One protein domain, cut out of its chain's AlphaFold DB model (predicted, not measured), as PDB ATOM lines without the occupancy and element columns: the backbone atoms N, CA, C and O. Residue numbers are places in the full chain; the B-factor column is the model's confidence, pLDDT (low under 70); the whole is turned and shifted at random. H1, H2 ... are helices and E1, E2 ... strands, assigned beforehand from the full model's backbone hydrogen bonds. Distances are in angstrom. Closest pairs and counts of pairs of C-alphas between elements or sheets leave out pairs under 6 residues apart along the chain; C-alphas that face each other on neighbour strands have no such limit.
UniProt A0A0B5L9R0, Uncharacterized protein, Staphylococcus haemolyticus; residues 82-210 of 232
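What this domain is: This is residues 82 to 210 of the 232 residues of an uncharacterized protein of Staphylococcus haemolyticus (UniProt A0A0B5L9R0). A helical body has H4 running through its middle, with H1 and H7 crossing it on opposite sides and H3 at the ends of both; H2 and H5 meet away from this core, and H6 lies beside H4. The long last helix, H8, comes off after H7 as an arm, and residues 199 to 210 stick out free. The printed part has 129 residues, mostly helix, with eight named helices and one strand in the order H1, H2, E1, H3, H4, H5, H6, H7, H8. It is compact, with a radius of gyration of the C-alphas of 15.6 A and spans of 41 by 35 by 22 A.

How they stand to each other: H8, residues 188 to 209, touches no helix. It is close to but not clearly touching H3, residues 122 to 130; their closest C-alphas, Asn 130 and Asp 188, are 7.8 A apart. H3 touches H7, residues 170 to 184, through residues 179 to 184 of H7 alone: C-alphas 129 and 183, the closest, are 4.7 A apart, at a steep tilt of 47 degrees, the same way. H3 also touches H1, residues 86 to 96, with C-alphas 86 and 124 closest at 4.9 A, only just about perpendicular at 72 degrees. The hub is H4, residues 137 to 152. It touches H7 at a steep tilt of 47 degrees, opposite ways, the C-alphas of Leu 145 and Thr 176 closest at 5.3 A. Its residues 142 to 147 touch H1, about perpendicular at 74 degrees, with C-alphas 93 and 143 closest at 5.0 A. H4 and H6, residues 164 to 168, only just touch, with 3 pairs of C-alphas within 8 A, the closest being 149 and 166 at 6.0 A. Residues 110 to 114 of H2, residues 103 to 115, touch H5, residues 155 to 159; C-alphas 113 and 155 are closest at 6.4 A. E1, residues 118 to 120, pairs with no named strand, but residues 82 to 83 pair in parallel with 119 to 120. Every O i to N i+4 pair is within hydrogen-bond range in H1, H2, H3, H4, H5 and H7, against 16 of 18 in H8 and 0 of 1 in H6, where 0 of 2 O i to N i+3 pairs are.

Where its parts are: H1 begins at C-alpha 86 (94.102, 53.739, 79.065). H4 runs 22.5 A, H7 20.6 A and H2 18.3 A. H8 runs 30.5 A, ending at C-alpha 209 (102.874, 48.589, 57.980).

The domain as a whole: The C-alphas farthest apart, Asn 168 and Ser 210, are 47.9 A apart. The printed part has no cut and no long link. Residues 187 to 210 have pLDDT under 70.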
ATOM      1  N   ILE A  82      85.377  49.866  68.561       76.81
ATOM      2  CA  ILE A  82      86.431  50.824  68.909       76.81
ATOM      3  C   ILE A  82      86.839  50.587  70.364       76.81
ATOM      4  O   ILE A  82      86.048  50.825  71.278       76.81
ATOM      5  N   ASP A  83      88.090  50.212  70.604       76.69
ATOM      6  CA  ASP A  83      88.617  50.138  71.960       76.69
ATOM      7  C   ASP A  83      89.225  51.448  72.429       76.69
ATOM      8  O   ASP A  83      90.058  52.085  71.774       76.69
ATOM      9  N   PHE A  84      88.862  51.797  73.654       82.19
ATOM     10  CA  PHE A  84      89.460  52.887  74.389       82.19
ATOM     11  C   PHE A  84      90.643  52.342  75.186       82.19
ATOM     12  O   PHE A  84      90.490  51.534  76.106       82.19
ATOM     13  N   ASP A  85      91.840  52.797  74.814       77.06
ATOM     14  CA  ASP A  85      93.057  52.555  75.580       77.06
ATOM     15  C   ASP A  85      93.039  53.340  76.903       77.06
ATOM     16  O   ASP A  85      92.180  54.194  77.158       77.06
ATOM     17  N   SER A  86      94.030  53.091  77.755       79.62
ATOM     18  CA  SER A  86      94.102  53.739  79.065       79.62
ATOM     19  C   SER A  86      94.244  55.259  79.002       79.62
ATOM     20  O   SER A  86      93.743  55.964  79.883       79.62
ATOM     21  N   ASN A  87      94.850  55.797  77.941       81.38
ATOM     22  CA  ASN A  87      94.955  57.242  77.759       81.38
ATOM     23  C   ASN A  87      93.589  57.856  77.449       81.38
ATOM     24  O   ASN A  87      93.193  58.827  78.094       81.38
ATOM     25  N   VAL A  88      92.851  57.284  76.501       86.62
ATOM     26  CA  VAL A  88      91.505  57.728  76.120       86.62
ATOM     27  C   VAL A  88      90.559  57.623  77.302       86.62
ATOM     28  O   VAL A  88      89.843  58.579  77.590       86.62
ATOM     29  N   MET A  89      90.604  56.509  78.030       91.19
ATOM     30  CA  MET A  89      89.813  56.311  79.243       91.19
ATOM     31  C   MET A  89      90.111  57.398  80.286       91.19
ATOM     32  O   MET A  89      89.193  57.974  80.873       91.19
ATOM     33  N   SER A  90      91.383  57.781  80.453       87.50
ATOM     34  CA  SER A  90      91.761  58.880  81.352       87.50
ATOM     35  C   SER A  90      91.210  60.245  80.906       87.50
ATOM     36  O   SER A  90      90.780  61.047  81.742       87.50
ATOM     37  N   TYR A  91      91.170  60.517  79.596       91.25
ATOM     38  CA  TYR A  91      90.574  61.737  79.045       91.25
ATOM     39  C   TYR A  91      89.055  61.736  79.182       91.25
ATOM     40  O   TYR A  91      88.476  62.763  79.534       91.25
ATOM     41  N   LEU A  92      88.419  60.579  79.007       95.31
ATOM     42  CA  LEU A  92      86.988  60.406  79.211       95.31
ATOM     43  C   LEU A  92      86.590  60.687  80.664       95.31
ATOM     44  O   LEU A  92      85.658  61.454  80.906       95.31
ATOM     45  N   ARG A  93      87.360  60.173  81.634       96.88
ATOM     46  CA  ARG A  93      87.185  60.524  83.052       96.88
ATOM     47  C   ARG A  93      87.324  62.017  83.292       96.88
ATOM     48  O   ARG A  93      86.532  62.613  84.019       96.88
ATOM     49  N   ASN A  94      88.337  62.641  82.697       94.94
ATOM     50  CA  ASN A  94      88.529  64.078  82.840       94.94
ATOM     51  C   ASN A  94      87.333  64.872  82.306       94.94
ATOM     52  O   ASN A  94      86.912  65.817  82.970       94.94
ATOM     53  N   LEU A  95      86.765  64.466  81.172       95.44
ATOM     54  CA  LEU A  95      85.590  65.099  80.584       95.44
ATOM     55  C   LEU A  95      84.341  64.950  81.463       95.44
ATOM     56  O   LEU A  95      83.668  65.946  81.719       95.44
ATOM     57  N   ILE A  96      84.032  63.731  81.914       96.75
ATOM     58  CA  ILE A  96      82.753  63.412  82.568       96.75
ATOM     59  C   ILE A  96      82.791  63.697  84.074       96.75
ATOM     60  O   ILE A  96      81.907  64.375  84.590       96.75
ATOM     61  N   VAL A  97      83.822  63.226  84.780       95.75
ATOM     62  CA  VAL A  97      83.937  63.357  86.247       95.75
ATOM     63  C   VAL A  97      84.536  64.704  86.633       95.75
ATOM     64  O   VAL A  97      84.000  65.407  87.484       95.75
ATOM     65  N   ASN A  98      85.640  65.099  85.990       93.25
ATOM     66  CA  ASN A  98      86.350  66.335  86.351       93.25
ATOM     67  C   ASN A  98      85.854  67.568  85.581       93.25
ATOM     68  O   ASN A  98      86.393  68.659  85.771       93.25
ATOM     69  N   ASN A  99      84.870  67.397  84.692       91.06
ATOM     70  CA  ASN A  99      84.304  68.445  83.843       91.06
ATOM     71  C   ASN A  99      85.350  69.223  83.006       91.06
ATOM     72  O   ASN A  99      85.149  70.391  82.663       91.06
ATOM     73  N   LYS A 100      86.486  68.588  82.689       93.19
ATOM     74  CA  LYS A 100      87.587  69.166  81.909       93.19
ATOM     75  C   LYS A 100      87.345  68.933  80.428       93.19
ATOM     76  O   LYS A 100      87.504  67.825  79.925       93.19
ATOM     77  N   TYR A 101      86.969  70.000  79.748       89.75
ATOM     78  CA  TYR A 101      86.590  69.958  78.349       89.75
ATOM     79  C   TYR A 101      87.793  70.174  77.420       89.75
ATOM     80  O   TYR A 101      88.579  71.099  77.620       89.75
ATOM     81  N   GLU A 102      87.900  69.330  76.396       88.12
ATOM     82  CA  GLU A 102      88.848  69.461  75.289       88.12
ATOM     83  C   GLU A 102      88.091  69.293  73.965       88.12
ATOM     84  O   GLU A 102      87.534  68.225  73.705       88.12
ATOM     85  N   ASP A 103      88.079  70.345  73.139       87.56
ATOM     86  CA  ASP A 103      87.286  70.422  71.900       87.56
ATOM     87  C   ASP A 103      87.540  69.252  70.942       87.56
ATOM     88  O   ASP A 103      86.602  68.597  70.486       87.56
ATOM     89  N   ASP A 104      88.812  68.963  70.654       83.00
ATOM     90  CA  ASP A 104      89.200  67.915  69.704       83.00
ATOM     91  C   ASP A 104      88.748  66.523  70.162       83.00
ATOM     92  O   ASP A 104      88.268  65.721  69.356       83.00
ATOM     93  N   PHE A 105      88.884  66.248  71.460       86.62
ATOM     94  CA  PHE A 105      88.485  64.978  72.054       86.62
ATOM     95  C   PHE A 105      86.965  64.832  72.063       86.62
ATOM     96  O   PHE A 105      86.431  63.807  71.637       86.62
ATOM     97  N   PHE A 106      86.265  65.888  72.488       90.38
ATOM     98  CA  PHE A 106      84.810  65.917  72.523       90.38
ATOM     99  C   PHE A 106      84.215  65.692  71.131       90.38
ATOM    100  O   PHE A 106      83.350  64.836  70.967       90.38
ATOM    101  N   LYS A 107      84.753  66.366  70.106       86.56
ATOM    102  CA  LYS A 107      84.342  66.192  68.708       86.56
ATOM    103  C   LYS A 107      84.469  64.742  68.237       86.56
ATOM    104  O   LYS A 107      83.577  64.248  67.547       86.56
ATOM    105  N   ILE A 108      85.544  64.043  68.609       85.19
ATOM    106  CA  ILE A 108      85.698  62.624  68.267       85.19
ATOM    107  C   ILE A 108      84.682  61.749  68.987       85.19
ATOM    108  O   ILE A 108      84.067  60.907  68.339       85.19
ATOM    109  N   LEU A 109      84.447  61.972  70.278       89.69
ATOM    110  CA  LEU A 109      83.432  61.225  71.020       89.69
ATOM    111  C   LEU A 109      82.023  61.459  70.454       89.69
ATOM    112  O   LEU A 109      81.252  60.509  70.328       89.69
ATOM    113  N   THR A 110      81.707  62.685  70.022       90.12
ATOM    114  CA  THR A 110      80.455  62.995  69.313       90.12
ATOM    115  C   THR A 110      80.348  62.206  68.010       90.12
ATOM    116  O   THR A 110      79.304  61.620  67.732       90.12
ATOM    117  N   ASN A 111      81.420  62.144  67.211       85.19
ATOM    118  CA  ASN A 111      81.421  61.378  65.962       85.19
ATOM    119  C   ASN A 111      81.263  59.872  66.212       85.19
ATOM    120  O   ASN A 111      80.506  59.216  65.495       85.19
ATOM    121  N   ILE A 112      81.921  59.338  67.246       84.88
ATOM    122  CA  ILE A 112      81.762  57.945  67.682       84.88
ATOM    123  C   ILE A 112      80.299  57.687  68.056       84.88
ATOM    124  O   ILE A 112      79.704  56.745  67.532       84.88
ATOM    125  N   LYS A 113      79.665  58.562  68.848       88.19
ATOM    126  CA  LYS A 113      78.246  58.402  69.194       88.19
ATOM    127  C   LYS A 113      77.299  58.461  68.008       88.19
ATOM    128  O   LYS A 113      76.446  57.583  67.889       88.19
ATOM    129  N   LYS A 114      77.499  59.406  67.091       86.31
ATOM    130  CA  LYS A 114      76.706  59.507  65.855       86.31
ATOM    131  C   LYS A 114      76.841  58.275  64.968       86.31
ATOM    132  O   LYS A 114      75.883  57.883  64.308       86.31
ATOM    133  N   SER A 115      78.022  57.654  64.956       79.94
ATOM    134  CA  SER A 115      78.276  56.451  64.159       79.94
ATOM    135  C   SER A 115      77.566  55.202  64.687       79.94
ATOM    136  O   SER A 115      77.393  54.252  63.926       79.94
ATOM    137  N   LYS A 116      77.157  55.194  65.967       77.62
ATOM    138  CA  LYS A 116      76.596  54.029  66.676       77.62
ATOM    139  C   LYS A 116      77.485  52.778  66.627       77.62
ATOM    140  O   LYS A 116      76.986  51.670  66.802       77.62
ATOM    141  N   GLN A 117      78.784  52.942  66.377       76.06
ATOM    142  CA  GLN A 117      79.733  51.840  66.467       76.06
ATOM    143  C   GLN A 117      79.836  51.351  67.910       76.06
ATOM    144  O   GLN A 117      79.732  52.138  68.855       76.06
ATOM    145  N   GLN A 118      80.047  50.044  68.062       80.12
ATOM    146  CA  GLN A 118      80.318  49.456  69.361       80.12
ATOM    147  C   GLN A 118      81.635  50.016  69.905       80.12
ATOM    148  O   GLN A 118      82.586  50.244  69.153       80.12
ATOM    149  N   ILE A 119      81.678  50.235  71.214       83.88
ATOM    150  CA  ILE A 119      82.876  50.666  71.927       83.88
ATOM    151  C   ILE A 119      83.225  49.661  73.020       83.88
ATOM    152  O   ILE A 119      82.361  48.946  73.531       83.88
ATOM    153  N   SER A 120      84.492  49.625  73.411       84.00
ATOM    154  CA  SER A 120      84.984  48.755  74.474       84.00
ATOM    155  C   SER A 120      86.066  49.454  75.295       84.00
ATOM    156  O   SER A 120      86.782  50.326  74.811       84.00
ATOM    157  N   CYS A 121      86.175  49.073  76.566       85.94
ATOM    158  CA  CYS A 121      87.245  49.490  77.473       85.94
ATOM    159  C   CYS A 121      88.112  48.309  77.928       85.94
ATOM    160  O   CYS A 121      88.866  48.430  78.894       85.94
ATOM    161  N   VAL A 122      88.016  47.157  77.254       81.44
ATOM    162  CA  VAL A 122      88.733  45.928  77.622       81.44
ATOM    163  C   VAL A 122      90.247  46.143  77.771       81.44
ATOM    164  O   VAL A 122      90.785  45.668  78.775       81.44
ATOM    165  N   PRO A 123      90.949  46.892  76.891       77.50
ATOM    166  CA  PRO A 123      92.377  47.149  77.086       77.50
ATOM    167  C   PRO A 123      92.696  47.812  78.428       77.50
ATOM    168  O   PRO A 123      93.641  47.406  79.101       77.50
ATOM    169  N   TYR A 124      91.872  48.772  78.856       84.38
ATOM    170  CA  TYR A 124      92.015  49.430  80.153       84.38
ATOM    171  C   TYR A 124      91.763  48.473  81.322       84.38
ATOM    172  O   TYR A 124      92.536  48.464  82.282       84.38
ATOM    173  N   LEU A 125      90.715  47.642  81.243       86.81
ATOM    174  CA  LEU A 125      90.422  46.649  82.285       86.81
ATOM    175  C   LEU A 125      91.591  45.673  82.451       86.81
ATOM    176  O   LEU A 125      91.981  45.363  83.570       86.81
ATOM    177  N   ILE A 126      92.192  45.223  81.351       80.25
ATOM    178  CA  ILE A 126      93.319  44.289  81.396       80.25
ATOM    179  C   ILE A 126      94.580  44.962  81.926       80.25
ATOM    180  O   ILE A 126      95.226  44.418  82.821       80.25
ATOM    181  N   GLU A 127      94.930  46.150  81.426       80.81
ATOM    182  CA  GLU A 127      96.107  46.881  81.902       80.81
ATOM    183  C   GLU A 127      96.035  47.129  83.414       80.81
ATOM    184  O   GLU A 127      96.999  46.858  84.137       80.81
ATOM    185  N   ASN A 128      94.883  47.584  83.906       86.56
ATOM    186  CA  ASN A 128      94.698  47.852  85.324       86.56
ATOM    187  C   ASN A 128      94.549  46.584  86.163       86.56
ATOM    188  O   ASN A 128      95.119  46.527  87.252       86.56
ATOM    189  N   GLY A 129      93.839  45.567  85.674       85.62
ATOM    190  CA  GLY A 129      93.724  44.270  86.343       85.62
ATOM    191  C   GLY A 129      95.092  43.622  86.559       85.62
ATOM    192  O   GLY A 129      95.416  43.196  87.664       85.62
ATOM    193  N   ASN A 130      95.976  43.694  85.562       81.12
ATOM    194  CA  ASN A 130      97.353  43.199  85.673       81.12
ATOM    195  C   ASN A 130      98.206  44.003  86.667       81.12
ATOM    196  O   ASN A 130      99.211  43.519  87.186       81.12
ATOM    197  N   ASN A 131      97.820  45.249  86.938       84.00
ATOM    198  CA  ASN A 131      98.516  46.148  87.850       84.00
ATOM    199  C   ASN A 131      97.718  46.403  89.137       84.00
ATOM    200  O   ASN A 131      97.949  47.410  89.809       84.00
ATOM    201  N   ILE A 132      96.815  45.496  89.529       84.56
ATOM    202  CA  ILE A 132      95.802  45.752  90.566       84.56
ATOM    203  C   ILE A 132      96.364  46.199  91.922       84.56
ATOM    204  O   ILE A 132      95.726  46.951  92.660       84.56
ATOM    205  N   HIS A 133      97.587  45.779  92.251       86.50
ATOM    206  CA  HIS A 133      98.280  46.154  93.486       86.50
ATOM    207  C   HIS A 133      98.908  47.557  93.451       86.50
ATOM    208  O   HIS A 133      99.377  48.041  94.479       86.50
ATOM    209  N   ARG A 134      98.954  48.200  92.281       88.19
ATOM    210  CA  ARG A 134      99.617  49.492  92.035       88.19
ATOM    211  C   ARG A 134      98.657  50.591  91.591       88.19
ATOM    212  O   ARG A 134      99.022  51.763  91.655       88.19
ATOM    213  N   ILE A 135      97.454  50.239  91.142       90.25
ATOM    214  CA  ILE A 135      96.472  51.222  90.683       90.25
ATOM    215  C   ILE A 135      95.747  51.905  91.846       90.25
ATOM    216  O   ILE A 135      95.543  51.341  92.923       90.25
ATOM    217  N   ASN A 136      95.270  53.124  91.595       95.25
ATOM    218  CA  ASN A 136      94.299  53.772  92.466       95.25
ATOM    219  C   ASN A 136      92.895  53.251  92.128       95.25
ATOM    220  O   ASN A 136      92.344  53.565  91.073       95.25
ATOM    221  N   LYS A 137      92.313  52.468  93.039       94.56
ATOM    222  CA  LYS A 137      91.004  51.821  92.865       94.56
ATOM    223  C   LYS A 137      89.850  52.806  92.665       94.56
ATOM    224  O   LYS A 137      88.998  52.559  91.822       94.56
ATOM    225  N   ILE A 138      89.865  53.940  93.370       95.94
ATOM    226  CA  ILE A 138      88.839  54.987  93.242       95.94
ATOM    227  C   ILE A 138      88.901  55.600  91.842       95.94
ATOM    228  O   ILE A 138      87.903  55.621  91.131       95.94
ATOM    229  N   ILE A 139      90.097  56.013  91.406       96.38
ATOM    230  CA  ILE A 139      90.297  56.557  90.053       96.38
ATOM    231  C   ILE A 139      89.922  55.518  88.994       96.38
ATOM    232  O   ILE A 139      89.353  55.864  87.958       96.38
ATOM    233  N   SER A 140      90.220  54.244  89.251       96.38
ATOM    234  CA  SER A 140      89.914  53.160  88.320       96.38
ATOM    235  C   SER A 140      88.411  52.976  88.143       96.38
ATOM    236  O   SER A 140      87.946  52.924  87.007       96.38
ATOM    237  N   TYR A 141      87.667  52.971  89.250       97.75
ATOM    238  CA  TYR A 141      86.210  52.903  89.250       97.75
ATOM    239  C   TYR A 141      85.582  54.119  88.561       97.75
ATOM    240  O   TYR A 141      84.785  53.955  87.649       97.75
ATOM    241  N   GLU A 142      86.003  55.343  88.900       97.88
ATOM    242  CA  GLU A 142      85.516  56.572  88.246       97.88
ATOM    243  C   GLU A 142      85.770  56.580  86.731       97.88
ATOM    244  O   GLU A 142      84.983  57.123  85.954       97.88
ATOM    245  N   THR A 143      86.884  55.989  86.300       97.88
ATOM    246  CA  THR A 143      87.227  55.875  84.879       97.88
ATOM    247  C   THR A 143      86.306  54.892  84.160       97.88
ATOM    248  O   THR A 143      85.822  55.205  83.074       97.88
ATOM    249  N   ILE A 144      86.007  53.745  84.776       97.88
ATOM    250  CA  ILE A 144      85.045  52.769  84.241       97.88
ATOM    251  C   ILE A 144      83.637  53.369  84.233       97.88
ATOM    252  O   ILE A 144      82.968  53.299  83.210       97.88
ATOM    253  N   LEU A 145      83.241  54.067  85.301       98.25
ATOM    254  CA  LEU A 145      81.969  54.784  85.378       98.25
ATOM    255  C   LEU A 145      81.822  55.789  84.235       98.25
ATOM    256  O   LEU A 145      80.777  55.870  83.600       98.25
ATOM    257  N   SER A 146      82.885  56.532  83.929       98.12
ATOM    258  CA  SER A 146      82.883  57.484  82.813       98.12
ATOM    259  C   SER A 146      82.655  56.789  81.470       98.12
ATOM    260  O   SER A 146      81.940  57.317  80.621       98.12
ATOM    261  N   PHE A 147      83.222  55.596  81.285       97.56
ATOM    262  CA  PHE A 147      82.950  54.772  80.112       97.56
ATOM    263  C   PHE A 147      81.504  54.281  80.076       97.56
ATOM    264  O   PHE A 147      80.855  54.468  79.056       97.56
ATOM    265  N   SER A 148      80.967  53.744  81.172       97.44
ATOM    266  CA  SER A 148      79.577  53.273  81.244       97.44
ATOM    267  C   SER A 148      78.559  54.403  81.033       97.44
ATOM    268  O   SER A 148      77.567  54.221  80.325       97.44
ATOM    269  N   ILE A 149      78.830  55.604  81.564       97.75
ATOM    270  CA  ILE A 149      78.054  56.819  81.267       97.75
ATOM    271  C   ILE A 149      78.129  57.121  79.775       97.75
ATOM    272  O   ILE A 149      77.095  57.316  79.142       97.75
ATOM    273  N   PHE A 150      79.336  57.169  79.206       96.81
ATOM    274  CA  PHE A 150      79.500  57.446  77.785       96.81
ATOM    275  C   PHE A 150      78.806  56.396  76.925       96.81
ATOM    276  O   PHE A 150      78.188  56.756  75.939       96.81
ATOM    277  N   ASP A 151      78.836  55.119  77.284       94.25
ATOM    278  CA  ASP A 151      78.203  54.066  76.499       94.25
ATOM    279  C   ASP A 151      76.672  54.223  76.447       94.25
ATOM    280  O   ASP A 151      76.072  54.101  75.378       94.25
ATOM    281  N   ARG A 152      76.049  54.645  77.553       93.38
ATOM    282  CA  ARG A 152      74.583  54.722  77.691       93.38
ATOM    283  C   ARG A 152      73.972  56.105  77.466       93.38
ATOM    284  O   ARG A 152      72.763  56.210  77.254       93.38
ATOM    285  N   ILE A 153      74.761  57.175  77.533       95.00
ATOM    286  CA  ILE A 153      74.246  58.537  77.363       95.00
ATOM    287  C   ILE A 153      73.655  58.742  75.966       95.00
ATOM    288  O   ILE A 153      74.199  58.280  74.958       95.00
ATOM    289  N   SER A 154      72.530  59.460  75.904       94.06
ATOM    290  CA  SER A 154      71.912  59.815  74.629       94.06
ATOM    291  C   SER A 154      72.793  60.802  73.858       94.06
ATOM    292  O   SER A 154      73.516  61.597  74.460       94.06
ATOM    293  N   GLU A 155      72.709  60.800  72.526       93.62
ATOM    294  CA  GLU A 155      73.429  61.776  71.694       93.62
ATOM    295  C   GLU A 155      73.103  63.217  72.117       93.62
ATOM    296  O   GLU A 155      74.010  64.017  72.332       93.62
ATOM    297  N   PHE A 156      71.817  63.513  72.335       94.75
ATOM    298  CA  PHE A 156      71.351  64.826  72.778       94.75
ATOM    299  C   PHE A 156      71.974  65.248  74.115       94.75
ATOM    300  O   PHE A 156      72.466  66.368  74.244       94.75
ATOM    301  N   ASP A 157      71.978  64.374  75.122       95.50
ATOM    302  CA  ASP A 157      72.549  64.725  76.426       95.50
ATOM    303  C   ASP A 157      74.069  64.816  76.378       95.50
ATOM    304  O   ASP A 157      74.641  65.659  77.067       95.50
ATOM    305  N   PHE A 158      74.723  63.988  75.560       95.19
ATOM    306  CA  PHE A 158      76.165  64.056  75.377       95.19
ATOM    307  C   PHE A 158      76.568  65.395  74.757       95.19
ATOM    308  O   PHE A 158      77.423  66.080  75.316       95.19
ATOM    309  N   GLU A 159      75.912  65.810  73.666       93.94
ATOM    310  CA  GLU A 159      76.167  67.095  72.999       93.94
ATOM    311  C   GLU A 159      75.936  68.294  73.931       93.94
ATOM    312  O   GLU A 159      76.715  69.246  73.917       93.94
ATOM    313  N   ASN A 160      74.922  68.218  74.799       93.81
ATOM    314  CA  ASN A 160      74.640  69.240  75.811       93.81
ATOM    315  C   ASN A 160      75.459  69.079  77.107       93.81
ATOM    316  O   ASN A 160      75.294  69.872  78.033       93.81
ATOM    317  N   ARG A 161      76.343  68.074  77.194       93.44
ATOM    318  CA  ARG A 161      77.162  67.743  78.378       93.44
ATOM    319  C   ARG A 161      76.347  67.519  79.662       93.44
ATOM    320  O   ARG A 161      76.807  67.789  80.772       93.44
ATOM    321  N   ASN A 162      75.142  66.978  79.520       94.12
ATOM    322  CA  ASN A 162      74.224  66.684  80.617       94.12
ATOM    323  C   ASN A 162      74.516  65.308  81.240       94.12
ATOM    324  O   ASN A 162      73.736  64.365  81.117       94.12
ATOM    325  N   PHE A 163      75.649  65.185  81.937       94.25
ATOM    326  CA  PHE A 163      76.085  63.917  82.544       94.25
ATOM    327  C   PHE A 163      75.426  63.610  83.899       94.25
ATOM    328  O   PHE A 163      75.380  62.457  84.317       94.25
ATOM    329  N   SER A 164      74.922  64.631  84.599       91.75
ATOM    330  CA  SER A 164      74.565  64.569  86.028       91.75
ATOM    331  C   SER A 164      73.608  63.432  86.394       91.75
ATOM    332  O   SER A 164      73.809  62.768  87.408       91.75
ATOM    333  N   ARG A 165      72.592  63.174  85.565       91.38
ATOM    334  CA  ARG A 165      71.598  62.124  85.826       91.38
ATOM    335  C   ARG A 165      72.162  60.705  85.730       91.38
ATOM    336  O   ARG A 165      71.632  59.812  86.376       91.38
ATOM    337  N   TYR A 166      73.237  60.511  84.970       96.00
ATOM    338  CA  TYR A 166      73.807  59.193  84.697       96.00
ATOM    339  C   TYR A 166      74.706  58.679  85.827       96.00
ATOM    340  O   TYR A 166      74.934  57.481  85.922       96.00
ATOM    341  N   PHE A 167      75.168  59.553  86.725       94.81
ATOM    342  CA  PHE A 167      75.952  59.144  87.898       94.81
ATOM    343  C   PHE A 167      75.157  58.303  88.903       94.81
ATOM    344  O   PHE A 167      75.754  57.549  89.662       94.81
ATOM    345  N   ASN A 168      73.830  58.444  88.910       93.50
ATOM    346  CA  ASN A 168      72.925  57.698  89.786       93.50
ATOM    347  C   ASN A 168      72.005  56.755  88.996       93.50
ATOM    348  O   ASN A 168      71.023  56.253  89.541       93.50
ATOM    349  N   ASP A 169      72.279  56.560  87.706       96.88
ATOM    350  CA  ASP A 169      71.503  55.658  86.869       96.88
ATOM    351  C   ASP A 169      71.860  54.207  87.215       96.88
ATOM    352  O   ASP A 169      73.031  53.825  87.233       96.88
ATOM    353  N   SER A 170      70.847  53.395  87.520       96.06
ATOM    354  CA  SER A 170      71.057  52.023  87.985       96.06
ATOM    355  C   SER A 170      71.715  51.136  86.934       96.06
ATOM    356  O   SER A 170      72.515  50.280  87.293       96.06
ATOM    357  N   GLU A 171      71.404  51.319  85.649       95.69
ATOM    358  CA  GLU A 171      72.008  50.501  84.595       95.69
ATOM    359  C   GLU A 171      73.469  50.882  84.364       95.69
ATOM    360  O   GLU A 171      74.308  50.009  84.142       95.69
ATOM    361  N   VAL A 172      73.786  52.177  84.451       96.94
ATOM    362  CA  VAL A 172      75.169  52.668  84.413       96.94
ATOM    363  C   VAL A 172      75.975  52.101  85.580       96.94
ATOM    364  O   VAL A 172      77.088  51.621  85.369       96.94
ATOM    365  N   ILE A 173      75.427  52.136  86.798       97.38
ATOM    366  CA  ILE A 173      76.107  51.625  87.996       97.38
ATOM    367  C   ILE A 173      76.327  50.116  87.887       97.38
ATOM    368  O   ILE A 173      77.443  49.658  88.100       97.38
ATOM    369  N   LEU A 174      75.306  49.349  87.490       95.56
ATOM    370  CA  LEU A 174      75.427  47.897  87.332       95.56
ATOM    371  C   LEU A 174      76.474  47.514  86.276       95.56
ATOM    372  O   LEU A 174      77.292  46.635  86.529       95.56
ATOM    373  N   ASP A 175      76.494  48.193  85.125       93.88
ATOM    374  CA  ASP A 175      77.517  47.972  84.090       93.88
ATOM    375  C   ASP A 175      78.925  48.357  84.583       93.88
ATOM    376  O   ASP A 175      79.906  47.671  84.289       93.88
ATOM    377  N   THR A 176      79.030  49.425  85.378       97.31
ATOM    378  CA  THR A 176      80.297  49.845  85.994       97.31
ATOM    379  C   THR A 176      80.808  48.792  86.975       97.31
ATOM    380  O   THR A 176      81.982  48.418  86.923       97.31
ATOM    381  N   ASP A 177      79.933  48.314  87.861       95.88
ATOM    382  CA  ASP A 177      80.251  47.324  88.887       95.88
ATOM    383  C   ASP A 177      80.686  45.997  88.265       95.88
ATOM    384  O   ASP A 177      81.677  45.420  88.712       95.88
ATOM    385  N   ASP A 178      80.010  45.551  87.204       92.38
ATOM    386  CA  ASP A 178      80.351  44.326  86.479       92.38
ATOM    387  C   ASP A 178      81.745  44.417  85.837       92.38
ATOM    388  O   ASP A 178      82.629  43.595  86.099       92.38
ATOM    389  N   ARG A 179      82.017  45.492  85.087       92.69
ATOM    390  CA  ARG A 179      83.341  45.739  84.481       92.69
ATOM    391  C   ARG A 179      84.442  45.860  85.528       92.69
ATOM    392  O   ARG A 179      85.545  45.342  85.337       92.69
ATOM    393  N   TYR A 180      84.162  46.550  86.631       94.81
ATOM    394  CA  TYR A 180      85.106  46.702  87.731       94.81
ATOM    395  C   TYR A 180      85.370  45.362  88.421       94.81
ATOM    396  O   TYR A 180      86.526  45.025  88.674       94.81
ATOM    397  N   TYR A 181      84.332  44.560  88.670       90.44
ATOM    398  CA  TYR A 181      84.470  43.206  89.195       90.44
ATOM    399  C   TYR A 181      85.336  42.347  88.274       90.44
ATOM    400  O   TYR A 181      86.274  41.706  88.750       90.44
ATOM    401  N   HIS A 182      85.091  42.387  86.964       86.19
ATOM    402  CA  HIS A 182      85.919  41.689  85.989       86.19
ATOM    403  C   HIS A 182      87.379  42.132  86.069       86.19
ATOM    404  O   HIS A 182      88.234  41.280  86.281       86.19
ATOM    405  N   MET A 183      87.667  43.438  86.013       88.38
ATOM    406  CA  MET A 183      89.026  43.986  86.164       88.38
ATOM    407  C   MET A 183      89.722  43.485  87.439       88.38
ATOM    408  O   MET A 183      90.884  43.089  87.396       88.38
ATOM    409  N   MET A 184      89.014  43.484  88.572       88.25
ATOM    410  CA  MET A 184      89.547  43.050  89.869       88.25
ATOM    411  C   MET A 184      89.862  41.549  89.935       88.25
ATOM    412  O   MET A 184      90.640  41.145  90.799       88.25
ATOM    413  N   ASN A 185      89.261  40.738  89.060       84.75
ATOM    414  CA  ASN A 185      89.363  39.277  89.063       84.75
ATOM    415  C   ASN A 185      90.026  38.709  87.796       84.75
ATOM    416  O   ASN A 185      89.941  37.503  87.553       84.75
ATOM    417  N   ILE A 186      90.689  39.539  86.984       78.19
ATOM    418  CA  ILE A 186      91.491  39.051  85.855       78.19
ATOM    419  C   ILE A 186      92.587  38.123  86.400       78.19
ATOM    420  O   ILE A 186      93.427  38.531  87.197       78.19
ATOM    421  N   GLN A 187      92.545  36.854  85.986       64.88
ATOM    422  CA  GLN A 187      93.543  35.839  86.328       64.88
ATOM    423  C   GLN A 187      94.674  35.814  85.296       64.88
ATOM    424  O   GLN A 187      94.437  36.011  84.102       64.88
ATOM    425  N   ASP A 188      95.884  35.461  85.737       57.84
ATOM    426  CA  ASP A 188      97.088  35.413  84.896       57.84
ATOM    427  C   ASP A 188      96.966  34.500  83.656       57.84
ATOM    428  O   ASP A 188      97.592  34.751  82.628       57.84
ATOM    429  N   SER A 189      96.128  33.459  83.694       53.47
ATOM    430  CA  SER A 189      95.885  32.564  82.549       53.47
ATOM    431  C   SER A 189      95.164  33.253  81.381       53.47
ATOM    432  O   SER A 189      95.458  32.954  80.223       53.47
ATOM    433  N   ASN A 190      94.286  34.222  81.664       57.12
ATOM    434  CA  ASN A 190      93.587  35.011  80.643       57.12
ATOM    435  C   ASN A 190      94.535  36.002  79.944       57.12
ATOM    436  O   ASN A 190      94.284  36.414  78.810       57.12
ATOM    437  N   ILE A 191      95.656  36.348  80.590       54.75
ATOM    438  CA  ILE A 191      96.667  37.268  80.055       54.75
ATOM    439  C   ILE A 191      97.390  36.652  78.864       54.75
ATOM    440  O   ILE A 191      97.589  37.341  77.871       54.75
ATOM    441  N   LEU A 192      97.760  35.368  78.917       51.88
ATOM    442  CA  LEU A 192      98.440  34.702  77.797       51.88
ATOM    443  C   LEU A 192      97.545  34.634  76.555       51.88
ATOM    444  O   LEU A 192      98.009  34.838  75.435       51.88
ATOM    445  N   GLN A 193      96.250  34.399  76.757       53.31
ATOM    446  CA  GLN A 193      95.267  34.344  75.682       53.31
ATOM    447  C   GLN A 193      95.009  35.738  75.089       53.31
ATOM    448  O   GLN A 193      94.984  35.895  73.869       53.31
ATOM    449  N   PHE A 194      94.924  36.771  75.933       56.16
ATOM    450  CA  PHE A 194      94.869  38.161  75.484       56.16
ATOM    451  C   PHE A 194      96.147  38.587  74.762       56.16
ATOM    452  O   PHE A 194      96.065  39.180  73.697       56.16
ATOM    453  N   GLN A 195      97.327  38.263  75.292       47.84
ATOM    454  CA  GLN A 195      98.605  38.530  74.640       47.84
ATOM    455  C   GLN A 195      98.675  37.836  73.284       47.84
ATOM    456  O   GLN A 195      99.148  38.452  72.343       47.84
ATOM    457  N   ALA A 196      98.163  36.610  73.144       51.56
ATOM    458  CA  ALA A 196      98.082  35.927  71.858       51.56
ATOM    459  C   ALA A 196      97.143  36.648  70.874       51.56
ATOM    460  O   ALA A 196      97.526  36.874  69.730       51.56
ATOM    461  N   ILE A 197      95.955  37.078  71.315       58.19
ATOM    462  CA  ILE A 197      95.008  37.852  70.488       58.19
ATOM    463  C   ILE A 197      95.595  39.222  70.119       58.19
ATOM    464  O   ILE A 197      95.548  39.636  68.965       58.19
ATOM    465  N   TYR A 198      96.217  39.908  71.070       53.06
ATOM    466  CA  TYR A 198      96.882  41.188  70.870       53.06
ATOM    467  C   TYR A 198      98.108  41.057  69.956       53.06
ATOM    468  O   TYR A 198      98.324  41.905  69.096       53.06
ATOM    469  N   LEU A 199      98.881  39.973  70.072       49.94
ATOM    470  CA  LEU A 199      99.976  39.636  69.161       49.94
ATOM    471  C   LEU A 199      99.462  39.315  67.757       49.94
ATOM    472  O   LEU A 199     100.105  39.724  66.802       49.94
ATOM    473  N   LEU A 200      98.306  38.659  67.609       55.22
ATOM    474  CA  LEU A 200      97.656  38.451  66.309       55.22
ATOM    475  C   LEU A 200      97.238  39.788  65.679       55.22
ATOM    476  O   LEU A 200      97.525  40.036  64.507       55.22
ATOM    477  N   VAL A 201      96.639  40.684  66.466       56.38
ATOM    478  CA  VAL A 201      96.281  42.048  66.041       56.38
ATOM    479  C   VAL A 201      97.529  42.858  65.664       56.38
ATOM    480  O   VAL A 201      97.549  43.526  64.630       56.38
ATOM    481  N   LEU A 202      98.603  42.763  66.452       52.22
ATOM    482  CA  LEU A 202      99.891  43.398  66.163       52.22
ATOM    483  C   LEU A 202     100.579  42.791  64.939       52.22
ATOM    484  O   LEU A 202     101.158  43.531  64.150       52.22
ATOM    485  N   MET A 203     100.532  41.473  64.749       52.62
ATOM    486  CA  MET A 203     101.086  40.812  63.567       52.62
ATOM    487  C   MET A 203     100.352  41.264  62.308       52.62
ATOM    488  O   MET A 203     101.013  41.641  61.343       52.62
ATOM    489  N   ALA A 204      99.018  41.332  62.339       53.50
ATOM    490  CA  ALA A 204      98.224  41.907  61.254       53.50
ATOM    491  C   ALA A 204      98.623  43.371  60.979       53.50
ATOM    492  O   ALA A 204      98.859  43.757  59.832       53.50
ATOM    493  N   PHE A 205      98.816  44.173  62.033       50.59
ATOM    494  CA  PHE A 205      99.310  45.548  61.912       50.59
ATOM    495  C   PHE A 205     100.721  45.637  61.299       50.59
ATOM    496  O   PHE A 205     100.978  46.510  60.465       50.59
ATOM    497  N   PHE A 206     101.657  44.775  61.705       46.03
ATOM    498  CA  PHE A 206     103.037  44.780  61.213       46.03
ATOM    499  C   PHE A 206     103.141  44.294  59.769       46.03
ATOM    500  O   PHE A 206     103.888  44.896  58.997       46.03
ATOM    501  N   ILE A 207     102.374  43.274  59.378       53.66
ATOM    502  CA  ILE A 207     102.266  42.835  57.978       53.66
ATOM    503  C   ILE A 207     101.839  44.028  57.107       53.66
ATOM    504  O   ILE A 207     102.546  44.372  56.156       53.66
ATOM    505  N   LYS A 208     100.796  44.754  57.532       48.50
ATOM    506  CA  LYS A 208     100.261  45.959  56.876       48.50
ATOM    507  C   LYS A 208     101.241  47.140  56.808       48.50
ATOM    508  O   LYS A 208     101.309  47.838  55.799       48.50
ATOM    509  N   ASN A 209     102.011  47.397  57.870       46.16
ATOM    510  CA  ASN A 209     102.874  48.589  57.980       46.16
ATOM    511  C   ASN A 209     104.364  48.336  57.709       46.16
ATOM    512  O   ASN A 209     105.161  49.276  57.744       46.16
ATOM    513  N   SER A 210     104.759  47.108  57.364       44.66
ATOM    514  CA  SER A 210     106.140  46.730  57.017       44.66
ATOM    515  C   SER A 210     106.758  47.551  55.866       44.66
ATOM    516  O   SER A 210     107.979  47.550  55.690       44.66
TER     517      SER A 210